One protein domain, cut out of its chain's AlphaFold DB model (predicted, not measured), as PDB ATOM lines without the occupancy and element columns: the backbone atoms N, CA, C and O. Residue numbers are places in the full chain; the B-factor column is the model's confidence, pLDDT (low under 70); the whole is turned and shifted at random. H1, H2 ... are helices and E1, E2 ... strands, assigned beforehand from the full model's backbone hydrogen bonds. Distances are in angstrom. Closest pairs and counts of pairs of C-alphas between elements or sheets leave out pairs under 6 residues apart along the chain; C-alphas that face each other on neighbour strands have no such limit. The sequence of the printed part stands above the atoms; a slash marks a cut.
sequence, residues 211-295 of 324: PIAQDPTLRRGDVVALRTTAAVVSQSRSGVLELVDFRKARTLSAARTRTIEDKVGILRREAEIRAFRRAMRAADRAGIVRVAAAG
ATOM      1  N   PRO A 211      86.065 151.251 156.554       82.38
ATOM      2  CA  PRO A 211      86.929 151.282 157.721       82.38
ATOM      3  C   PRO A 211      87.987 150.189 157.590       82.38
ATOM      4  O   PRO A 211      87.645 149.045 157.316       82.38
ATOM      5  N   ILE A 212      89.260 150.516 157.827       82.88
ATOM      6  CA  ILE A 212      90.371 149.561 157.643       82.88
ATOM      7  C   ILE A 212      90.154 148.282 158.470       82.88
ATOM      8  O   ILE A 212      90.494 147.189 158.036       82.88
ATOM      9  N   ALA A 213      89.518 148.404 159.640       79.81
ATOM     10  CA  ALA A 213      89.167 147.278 160.507       79.81
ATOM     11  C   ALA A 213      88.146 146.296 159.896       79.81
ATOM     12  O   ALA A 213      87.989 145.191 160.405       79.81
ATOM     13  N   GLN A 214      87.430 146.701 158.848       81.19
ATOM     14  CA  GLN A 214      86.412 145.906 158.158       81.19
ATOM     15  C   GLN A 214      86.870 145.464 156.765       81.19
ATOM     16  O   GLN A 214      86.072 144.892 156.030       81.19
ATOM     17  N   ASP A 215      88.122 145.734 156.387       83.94
ATOM     18  CA  ASP A 215      88.660 145.346 155.088       83.94
ATOM     19  C   ASP A 215      89.046 143.853 155.084       83.94
ATOM     20  O   ASP A 215      90.042 143.470 155.705       83.94
ATOM     21  N   PRO A 216      88.295 142.983 154.379       83.50
ATOM     22  CA  PRO A 216      88.579 141.551 154.344       83.50
ATOM     23  C   PRO A 216      89.808 141.212 153.494       83.50
ATOM     24  O   PRO A 216      90.281 140.067 153.522       83.50
ATOM     25  N   THR A 217      90.313 142.168 152.711       84.75
ATOM     26  CA  THR A 217      91.486 141.984 151.850       84.75
ATOM     27  C   THR A 217      92.791 142.212 152.597       84.75
ATOM     28  O   THR A 217      93.825 141.746 152.133       84.75
ATOM     29  N   LEU A 218      92.735 142.828 153.780       88.44
ATOM     30  CA  LEU A 218      93.904 143.165 154.576       88.44
ATOM     31  C   LEU A 218      94.656 141.905 155.040       88.44
ATOM     32  O   LEU A 218      94.074 140.963 155.598       88.44
ATOM     33  N   ARG A 219      95.966 141.871 154.804       88.94
ATOM     34  CA  ARG A 219      96.881 140.782 155.171       88.94
ATOM     35  C   ARG A 219      98.095 141.324 155.921       88.94
ATOM     36  O   ARG A 219      98.474 142.486 155.807       88.94
ATOM     37  N   ARG A 220      98.741 140.453 156.702       89.94
ATOM     38  CA  ARG A 220      99.994 140.779 157.399       89.94
ATOM     39  C   ARG A 220     101.070 141.165 156.379       89.94
ATOM     40  O   ARG A 220     101.368 140.386 155.480       89.94
ATOM     41  N   GLY A 221     101.690 142.323 156.577       88.38
ATOM     42  CA  GLY A 221     102.704 142.896 155.692       88.38
ATOM     43  C   GLY A 221     102.171 143.950 154.721       88.38
ATOM     44  O   GLY A 221     102.983 144.640 154.099       88.38
ATOM     45  N   ASP A 222     100.851 144.121 154.620       91.50
ATOM     46  CA  ASP A 222     100.265 145.180 153.802       91.50
ATOM     47  C   ASP A 222     100.628 146.561 154.346       91.50
ATOM     48  O   ASP A 222     100.786 146.759 155.553       91.50
ATOM     49  N   VAL A 223     100.755 147.534 153.444       91.69
ATOM     50  CA  VAL A 223     101.027 148.932 153.785       91.69
ATOM     51  C   VAL A 223      99.781 149.751 153.482       91.69
ATOM     52  O   VAL A 223      99.376 149.876 152.330       91.69
ATOM     53  N   VAL A 224      99.194 150.334 154.521       91.31
ATOM     54  CA  VAL A 224      97.986 151.150 154.447       91.31
ATOM     55  C   VAL A 224      98.362 152.623 154.545       91.31
ATOM     56  O   VAL A 224      98.940 153.066 155.540       91.31
ATOM     57  N   ALA A 225      98.013 153.401 153.521       89.56
ATOM     58  CA  ALA A 225      98.148 154.851 153.554       89.56
ATOM     59  C   ALA A 225      97.045 155.459 154.437       89.56
ATOM     60  O   ALA A 225      95.854 155.333 154.154       89.56
ATOM     61  N   LEU A 226      97.446 156.130 155.512       87.00
ATOM     62  CA  LEU A 226      96.570 156.885 156.402       87.00
ATOM     63  C   LEU A 226      96.618 158.373 156.034       87.00
ATOM     64  O   LEU A 226      97.451 158.835 155.258       87.00
ATOM     65  N   ARG A 227      95.729 159.169 156.636       82.12
ATOM     66  CA  ARG A 227      95.640 160.616 156.361       82.12
ATOM     67  C   ARG A 227      96.945 161.374 156.628       82.12
ATOM     68  O   ARG A 227      97.199 162.390 155.982       82.12
ATOM     69  N   THR A 228      97.716 160.917 157.609       82.19
ATOM     70  CA  THR A 228      98.914 161.597 158.120       82.19
ATOM     71  C   THR A 228     100.185 160.761 158.022       82.19
ATOM     72  O   THR A 228     101.266 161.323 158.117       82.19
ATOM     73  N   THR A 229     100.081 159.443 157.861       88.75
ATOM     74  CA  THR A 229     101.224 158.520 157.861       88.75
ATOM     75  C   THR A 229     100.897 157.272 157.037       88.75
ATOM     76  O   THR A 229      99.818 157.180 156.460       88.75
ATOM     77  N   ALA A 230     101.800 156.303 156.993       92.38
ATOM     78  CA  ALA A 230     101.540 154.960 156.504       92.38
ATOM     79  C   ALA A 230     101.684 153.979 157.669       92.38
ATOM     80  O   ALA A 230     102.532 154.149 158.549       92.38
ATOM     81  N   ALA A 231     100.853 152.947 157.685       92.88
ATOM     82  CA  ALA A 231     100.949 151.879 158.662       92.88
ATOM     83  C   ALA A 231     101.151 150.540 157.963       92.88
ATOM     84  O   ALA A 231     100.600 150.294 156.896       92.88
ATOM     85  N   VAL A 232     101.948 149.683 158.575       93.62
ATOM     86  CA  VAL A 232     102.152 148.300 158.172       93.62
ATOM     87  C   VAL A 232     101.232 147.436 159.010       93.62
ATOM     88  O   VAL A 232     101.179 147.581 160.234       93.62
ATOM     89  N   VAL A 233     100.532 146.523 158.356       92.44
ATOM     90  CA  VAL A 233      99.716 145.520 159.028       92.44
ATOM     91  C   VAL A 233     100.652 144.493 159.652       92.44
ATOM     92  O   VAL A 233     101.300 143.706 158.961       92.44
ATOM     93  N   SER A 234     100.746 144.514 160.972       90.44
ATOM     94  CA  SER A 234     101.492 143.547 161.766       90.44
ATOM     95  C   SER A 234     100.527 142.595 162.466       90.44
ATOM     96  O   SER A 234      99.313 142.796 162.469       90.44
ATOM     97  N   GLN A 235     101.071 141.542 163.059       86.62
ATOM     98  CA  GLN A 235     100.330 140.651 163.934       86.62
ATOM     99  C   GLN A 235     100.853 140.827 165.357       86.62
ATOM    100  O   GLN A 235     102.057 140.706 165.596       86.62
ATOM    101  N   SER A 236      99.949 141.121 166.287       84.38
ATOM    102  CA  SER A 236     100.275 141.189 167.707       84.38
ATOM    103  C   SER A 236     100.596 139.796 168.259       84.38
ATOM    104  O   SER A 236     100.267 138.773 167.652       84.38
ATOM    105  N   ARG A 237     101.185 139.733 169.460       81.94
ATOM    106  CA  ARG A 237     101.470 138.463 170.159       81.94
ATOM    107  C   ARG A 237     100.208 137.628 170.410       81.94
ATOM    108  O   ARG A 237     100.298 136.412 170.488       81.94
ATOM    109  N   SER A 238      99.046 138.275 170.507       84.12
ATOM    110  CA  SER A 238      97.731 137.641 170.661       84.12
ATOM    111  C   SER A 238      97.122 137.127 169.348       84.12
ATOM    112  O   SER A 238      95.999 136.632 169.348       84.12
ATOM    113  N   GLY A 239      97.819 137.267 168.215       81.44
ATOM    114  CA  GLY A 239      97.347 136.822 166.901       81.44
ATOM    115  C   GLY A 239      96.443 137.818 166.163       81.44
ATOM    116  O   GLY A 239      96.147 137.591 164.990       81.44
ATOM    117  N   VAL A 240      96.055 138.926 166.802       84.50
ATOM    118  CA  VAL A 240      95.215 139.989 166.218       84.50
ATOM    119  C   VAL A 240      96.029 140.866 165.257       84.50
ATOM    120  O   VAL A 240      97.187 141.182 165.537       84.50
ATOM    121  N   LEU A 241      95.431 141.265 164.127       86.81
ATOM    122  CA  LEU A 241      96.043 142.217 163.194       86.81
ATOM    123  C   LEU A 241      96.039 143.631 163.786       86.81
ATOM    124  O   LEU A 241      95.010 144.116 164.252       86.81
ATOM    125  N   GLU A 242      97.184 144.303 163.726       90.56
ATOM    126  CA  GLU A 242      97.365 145.674 164.209       90.56
ATOM    127  C   GLU A 242      98.059 146.547 163.159       90.56
ATOM    128  O   GLU A 242      98.820 146.062 162.321       90.56
ATOM    129  N   LEU A 243      97.810 147.856 163.207       91.25
ATOM    130  CA  LEU A 243      98.449 148.838 162.333       91.25
ATOM    131  C   LEU A 243      99.621 149.492 163.069       91.25
ATOM    132  O   LEU A 243      99.424 150.230 164.034       91.25
ATOM    133  N   VAL A 244     100.841 149.256 162.589       92.56
ATOM    134  CA  VAL A 244     102.074 149.825 163.155       92.56
ATOM    135  C   VAL A 244     102.624 150.876 162.199       92.56
ATOM    136  O   VAL A 244     102.781 150.593 161.019       92.56
ATOM    137  N   ASP A 245     102.948 152.083 162.675       92.88
ATOM    138  CA  ASP A 245     103.568 153.117 161.826       92.88
ATOM    139  C   ASP A 245     104.806 152.553 161.107       92.88
ATOM    140  O   ASP A 245     105.663 151.919 161.734       92.88
ATOM    141  N   PHE A 246     104.906 152.786 159.797       91.56
ATOM    142  CA  PHE A 246     105.960 152.218 158.954       91.56
ATOM    143  C   PHE A 246     107.383 152.563 159.425       91.56
ATOM    144  O   PHE A 246     108.311 151.794 159.186       91.56
ATOM    145  N   ARG A 247     107.562 153.672 160.156       89.62
ATOM    146  CA  ARG A 247     108.850 154.080 160.748       89.62
ATOM    147  C   ARG A 247     109.251 153.230 161.955       89.62
ATOM    148  O   ARG A 247     110.428 153.164 162.292       89.62
ATOM    149  N   LYS A 248     108.276 152.617 162.632       90.50
ATOM    150  CA  LYS A 248     108.464 151.797 163.844       90.50
ATOM    151  C   LYS A 248     108.347 150.298 163.567       90.50
ATOM    152  O   LYS A 248     108.657 149.488 164.441       90.50
ATOM    153  N   ALA A 249     107.891 149.924 162.375       89.50
ATOM    154  CA  ALA A 249     107.699 148.541 161.980       89.50
ATOM    155  C   ALA A 249     109.051 147.821 161.834       89.50
ATOM    156  O   ALA A 249     109.743 147.953 160.829       89.50
ATOM    157  N   ARG A 250     109.409 147.005 162.835       84.50
ATOM    158  CA  ARG A 250     110.632 146.175 162.824       84.50
ATOM    159  C   ARG A 250     110.640 145.113 161.722       84.50
ATOM    160  O   ARG A 250     111.687 144.567 161.405       84.50
ATOM    161  N   THR A 251     109.473 144.810 161.160       83.81
ATOM    162  CA  THR A 251     109.295 143.864 160.053       83.81
ATOM    163  C   THR A 251     109.748 144.426 158.705       83.81
ATOM    164  O   THR A 251     109.863 143.667 157.746       83.81
ATOM    165  N   LEU A 252     110.010 145.734 158.605       87.56
ATOM    166  CA  LEU A 252     110.480 146.364 157.377       87.56
ATOM    167  C   LEU A 252     112.002 146.515 157.361       87.56
ATOM    168  O   LEU A 252     112.610 147.000 158.312       87.56
ATOM    169  N   SER A 253     112.613 146.172 156.224       91.38
ATOM    170  CA  SER A 253     113.998 146.548 155.942       91.38
ATOM    171  C   SER A 253     114.100 148.038 155.609       91.38
ATOM    172  O   SER A 253     113.156 148.639 155.091       91.38
ATOM    173  N   ALA A 254     115.281 148.629 155.813       91.25
ATOM    174  CA  ALA A 254     115.529 150.034 155.477       91.25
ATOM    175  C   ALA A 254     115.216 150.356 154.002       91.25
ATOM    176  O   ALA A 254     114.662 151.413 153.702       91.25
ATOM    177  N   ALA A 255     115.515 149.431 153.083       92.69
ATOM    178  CA  ALA A 255     115.181 149.574 151.667       92.69
ATOM    179  C   ALA A 255     113.660 149.628 151.441       92.69
ATOM    180  O   ALA A 255     113.176 150.496 150.716       92.69
ATOM    181  N   ARG A 256     112.890 148.754 152.105       91.56
ATOM    182  CA  ARG A 256     111.427 148.730 151.977       91.56
ATOM    183  C   ARG A 256     110.783 149.984 152.562       91.56
ATOM    184  O   ARG A 256     109.859 150.519 151.958       91.56
ATOM    185  N   THR A 257     111.305 150.484 153.681       91.69
ATOM    186  CA  THR A 257     110.879 151.759 154.277       91.69
ATOM    187  C   THR A 257     111.086 152.929 153.314       91.69
ATOM    188  O   THR A 257     110.184 153.750 153.170       91.69
ATOM    189  N   ARG A 258     112.218 152.977 152.590       90.31
ATOM    190  CA  ARG A 258     112.457 153.997 151.550       90.31
ATOM    191  C   ARG A 258     111.452 153.893 150.405       90.31
ATOM    192  O   ARG A 258     110.841 154.889 150.060       90.31
ATOM    193  N   THR A 259     111.179 152.687 149.900       91.06
ATOM    194  CA  THR A 259     110.164 152.493 148.845       91.06
ATOM    195  C   THR A 259     108.766 152.944 149.277       91.06
ATOM    196  O   THR A 259     108.001 153.451 148.458       91.06
ATOM    197  N   ILE A 260     108.402 152.730 150.545       90.12
ATOM    198  CA  ILE A 260     107.131 153.227 151.088       90.12
ATOM    199  C   ILE A 260     107.133 154.754 151.083       90.12
ATOM    200  O   ILE A 260     106.171 155.358 150.618       90.12
ATOM    201  N   GLU A 261     108.217 155.373 151.542       89.44
ATOM    202  CA  GLU A 261     108.339 156.828 151.534       89.44
ATOM    203  C   GLU A 261     108.290 157.410 150.116       89.44
ATOM    204  O   GLU A 261     107.558 158.367 149.894       89.44
ATOM    205  N   ASP A 262     108.958 156.804 149.137       89.38
ATOM    206  CA  ASP A 262     108.940 157.281 147.748       89.38
ATOM    207  C   ASP A 262     107.528 157.242 147.139       89.38
ATOM    208  O   ASP A 262     107.161 158.099 146.334       89.38
ATOM    209  N   LYS A 263     106.711 156.257 147.537       88.56
ATOM    210  CA  LYS A 263     105.337 156.090 147.039       88.56
ATOM    211  C   LYS A 263     104.317 156.953 147.770       88.56
ATOM    212  O   LYS A 263     103.391 157.454 147.137       88.56
ATOM    213  N   VAL A 264     104.434 157.086 149.092       89.88
ATOM    214  CA  VAL A 264     103.437 157.799 149.912       89.88
ATOM    215  C   VAL A 264     103.827 159.269 150.125       89.88
ATOM    216  O   VAL A 264     102.953 160.128 150.239       89.88
ATOM    217  N   GLY A 265     105.125 159.581 150.133       85.81
ATOM    218  CA  GLY A 265     105.675 160.937 150.204       85.81
ATOM    219  C   GLY A 265     105.391 161.671 151.515       85.81
ATOM    220  O   GLY A 265     105.176 162.888 151.497       85.81
ATOM    221  N   ILE A 266     105.328 160.953 152.641       87.12
ATOM    222  CA  ILE A 266     104.901 161.497 153.939       87.12
ATOM    223  C   ILE A 266     105.938 162.469 154.493       87.12
ATOM    224  O   ILE A 266     105.587 163.597 154.837       87.12
ATOM    225  N   LEU A 267     107.207 162.072 154.555       82.94
ATOM    226  CA  LEU A 267     108.297 162.912 155.054       82.94
ATOM    227  C   LEU A 267     108.480 164.152 154.182       82.94
ATOM    228  O   LEU A 267     108.689 165.246 154.717       82.94
ATOM    229  N   ARG A 268     108.346 164.010 152.857       85.69
ATOM    230  CA  ARG A 268     108.377 165.160 151.938       85.69
ATOM    231  C   ARG A 268     107.254 166.146 152.259       85.69
ATOM    232  O   ARG A 268     107.519 167.327 152.487       85.69
ATOM    233  N   ARG A 269     106.018 165.659 152.379       86.19
ATOM    234  CA  ARG A 269     104.857 166.487 152.733       86.19
ATOM    235  C   ARG A 269     105.008 167.138 154.113       86.19
ATOM    236  O   ARG A 269     104.684 168.311 154.284       86.19
ATOM    237  N   GLU A 270     105.519 166.414 155.107       86.50
ATOM    238  CA  GLU A 270     105.801 166.956 156.443       86.50
ATOM    239  C   GLU A 270     106.892 168.042 156.407       86.50
ATOM    240  O   GLU A 270     106.811 169.031 157.147       86.50
ATOM    241  N   ALA A 271     107.920 167.886 155.569       88.31
ATOM    242  CA  ALA A 271     108.959 168.893 155.370       88.31
ATOM    243  C   ALA A 271     108.393 170.167 154.724       88.31
ATOM    244  O   ALA A 271     108.657 171.261 155.227       88.31
ATOM    245  N   GLU A 272     107.553 170.031 153.699       90.62
ATOM    246  CA  GLU A 272     106.863 171.147 153.041       90.62
ATOM    247  C   GLU A 272     105.929 171.889 154.006       90.62
ATOM    248  O   GLU A 272     106.005 173.111 154.121       90.62
ATOM    249  N   ILE A 273     105.113 171.169 154.789       90.62
ATOM    250  CA  ILE A 273     104.238 171.779 155.806       90.62
ATOM    251  C   ILE A 273     105.065 172.541 156.850       90.62
ATOM    252  O   ILE A 273     104.684 173.638 157.271       90.62
ATOM    253  N   ARG A 274     106.206 171.989 157.285       92.81
ATOM    254  CA  ARG A 274     107.113 172.673 158.224       92.81
ATOM    255  C   ARG A 274     107.765 173.901 157.597       92.81
ATOM    256  O   ARG A 274     107.867 174.925 158.269       92.81
ATOM    257  N   ALA A 275     108.200 173.821 156.342       93.44
ATOM    258  CA  ALA A 275     108.747 174.959 155.608       93.44
ATOM    259  C   ALA A 275     107.703 176.073 155.463       93.44
ATOM    260  O   ALA A 275     107.977 177.208 155.847       93.44
ATOM    261  N   PHE A 276     106.480 175.728 155.056       93.81
ATOM    262  CA  PHE A 276     105.360 176.660 154.953       93.81
ATOM    263  C   PHE A 276     105.049 177.345 156.291       93.81
ATOM    264  O   PHE A 276     104.991 178.569 156.366       93.81
ATOM    265  N   ARG A 277     104.936 176.584 157.390       93.12
ATOM    266  CA  ARG A 277     104.711 177.162 158.730       93.12
ATOM    267  C   ARG A 277     105.837 178.098 159.170       93.12
ATOM    268  O   ARG A 277     105.568 179.078 159.858       93.12
ATOM    269  N   ARG A 278     107.090 177.796 158.813       93.44
ATOM    270  CA  ARG A 278     108.229 178.684 159.092       93.44
ATOM    271  C   ARG A 278     108.137 179.974 158.281       93.44
ATOM    272  O   ARG A 278     108.311 181.035 158.868       93.44
ATOM    273  N   ALA A 279     107.801 179.886 156.995       91.44
ATOM    274  CA  ALA A 279     107.610 181.050 156.134       91.44
ATOM    275  C   ALA A 279     106.480 181.960 156.645       91.44
ATOM    276  O   ALA A 279     106.696 183.156 156.801       91.44
ATOM    277  N   MET A 280     105.330 181.392 157.023       89.69
ATOM    278  CA  MET A 280     104.218 182.162 157.601       89.69
ATOM    279  C   MET A 280     104.622 182.879 158.895       89.69
ATOM    280  O   MET A 280     104.380 184.070 159.041       89.69
ATOM    281  N   ARG A 281     105.327 182.194 159.806       88.94
ATOM    282  CA  ARG A 281     105.837 182.823 161.040       88.94
ATOM    283  C   ARG A 281     106.855 183.933 160.766       88.94
ATOM    284  O   ARG A 281     106.953 184.861 161.563       88.94
ATOM    285  N   ALA A 282     107.651 183.813 159.706       85.94
ATOM    286  CA  ALA A 282     108.594 184.851 159.303       85.94
ATOM    287  C   ALA A 282     107.860 186.069 158.719       85.94
ATOM    288  O   ALA A 282     108.172 187.193 159.105       85.94
ATOM    289  N   ALA A 283     106.842 185.847 157.882       80.38
ATOM    290  CA  ALA A 283     105.988 186.901 157.338       80.38
ATOM    291  C   ALA A 283     105.222 187.655 158.443       80.38
ATOM    292  O   ALA A 283     105.259 188.881 158.480       80.38
ATOM    293  N   ASP A 284     104.635 186.937 159.408       78.12
ATOM    294  CA  ASP A 284     103.948 187.548 160.558       78.12
ATOM    295  C   ASP A 284     104.887 188.429 161.402       78.12
ATOM    296  O   ASP A 284     104.467 189.438 161.965       78.12
ATOM    297  N   ARG A 285     106.171 188.058 161.503       70.94
ATOM    298  CA  ARG A 285     107.188 188.859 162.206       70.94
ATOM    299  C   ARG A 285     107.626 190.081 161.404       70.94
ATOM    300  O   ARG A 285     107.866 191.123 162.005       70.94
ATOM    301  N   ALA A 286     107.716 189.965 160.079       62.53
ATOM    302  CA  ALA A 286     108.055 191.078 159.194       62.53
ATOM    303  C   ALA A 286     106.955 192.159 159.157       62.53
ATOM    304  O   ALA A 286     107.253 193.319 158.902       62.53
ATOM    305  N   GLY A 287     105.705 191.803 159.481       58.59
ATOM    306  CA  GLY A 287     104.591 192.747 159.627       58.59
ATOM    307  C   GLY A 287     104.601 193.594 160.909       58.59
ATOM    308  O   GLY A 287     103.736 194.455 161.066       58.59
ATOM    309  N   ILE A 288     105.549 193.390 161.836       55.88
ATOM    310  CA  ILE A 288     105.711 194.259 163.013       55.88
ATOM    311  C   ILE A 288     106.504 195.499 162.582       55.88
ATOM    312  O   ILE A 288     107.720 195.580 162.763       55.88
ATOM    313  N   VAL A 289     105.809 196.476 161.999       54.22
ATOM    314  CA  VAL A 289     106.378 197.800 161.728       54.22
ATOM    315  C   VAL A 289     106.683 198.464 163.072       54.22
ATOM    316  O   VAL A 289     105.779 198.812 163.831       54.22
ATOM    317  N   ARG A 290     107.972 198.632 163.390       51.34
ATOM    318  CA  ARG A 290     108.407 199.495 164.493       51.34
ATOM    319  C   ARG A 290     108.227 200.941 164.051       51.34
ATOM    320  O   ARG A 290     109.094 201.501 163.391       51.34
ATOM    321  N   VAL A 291     107.076 201.521 164.371       52.00
ATOM    322  CA  VAL A 291     106.830 202.945 164.142       52.00
ATOM    323  C   VAL A 291     107.637 203.717 165.183       52.00
ATOM    324  O   VAL A 291     107.432 203.535 166.382       52.00
ATOM    325  N   ALA A 292     108.576 204.553 164.742       46.50
ATOM    326  CA  ALA A 292     109.166 205.557 165.614       46.50
ATOM    327  C   ALA A 292     108.053 206.549 165.979       46.50
ATOM    328  O   ALA A 292     107.588 207.304 165.126       46.50
ATOM    329  N   ALA A 293     107.566 206.495 167.217       46.94
ATOM    330  CA  ALA A 293     106.701 207.544 167.728       46.94
ATOM    331  C   ALA A 293     107.528 208.835 167.802       46.94
ATOM    332  O   ALA A 293     108.681 208.818 168.229       46.94
ATOM    333  N   ALA A 294     106.960 209.951 167.350       46.84
ATOM    334  CA  ALA A 294     107.546 211.270 167.553       46.84
ATOM    335  C   ALA A 294     107.437 211.620 169.048       46.84
ATOM    336  O   ALA A 294     106.467 212.228 169.487       46.84
ATOM    337  N   GLY A 295     108.390 211.131 169.834       50.03
ATOM    338  CA  GLY A 295     108.447 211.244 171.289       50.03
ATOM    339  C   GLY A 295     109.345 210.143 171.848       50.03
ATOM    340  O   GLY A 295     109.305 209.020 171.359       50.03
TER     341      GLY A 295
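This is residues 211 to 295 of the 324 residues of an uncharacterized protein of Methylobacterium durans (UniProt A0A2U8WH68). A small head and one long arm: the head is a sheet of three short strands, E1, E2 and E3, with the short helix H1 meeting E1 and E2 through its residues 260 to 264, and the arm is the long helix H2, which leads away from the head into an unnamed tail. Residues 271 to 295 stick out, of which 271 to 286 belong to H2, and this arm makes the length of the whole. The printed part has 85 residues, with three named strands and then two named helices in the order E1, E2, E3, H1, H2; the sheet's order is E1, E2, E3, antiparallel throughout, and the class is mixed, helices and strands. The whole is extended, with a radius of gyration of the C-alphas of 21.3 A, and spans 75 by 28 by 21 A.

Begin at C-alpha 211, at (86.929, 151.282, 157.721); residues 211 to 222 hold no named element. Find C-alpha 223 at (101.027, 148.932, 153.785), where E1 begins, residues 223 to 225, 6.6 A long. E2 follows, residues 230 to 235, 16.2 A, and then E3, residues 241 to 245, 13.3 A. Next comes H1, residues 254 to 264, 15.4 A. H2, residues 266 to 286, runs 30.2 A to C-alpha 286 at (108.055, 191.078, 159.194).

Look first at the sheet, a meander, each strand the antiparallel neighbour of the one before. The hairpin E1 and E2 has N 224 and O 231 within hydrogen-bond range at 2.8 A. The hairpin E2 and E3 has N 232 and O 244 within that range at 2.7 A. H1 is on the sheet, over E1 and E2, and its closest C-alphas to E1 are those of Val 264 and Ala 225, 7.1 A apart. H1 and H2 are close but not clearly touching, the closest C-alphas being those of Glu 261 and Leu 267, 7.0 A apart; they run the same way at a steep tilt of 62 degrees. H2 is not on the sheet, and it is apart from E1 and E3. In H1 and H2 every O i to N i+4 pair is within hydrogen-bond range.

The two C-alphas farthest apart are those of Gly 239 and Gly 295, 75.4 A. Without residues 271 to 295, the remaining 60 residues span 33 by 24 by 16 A. The printed part has no cut and no long link. The mean pLDDT of the printed part is 83.8, and residues 286 to 295 are under 70.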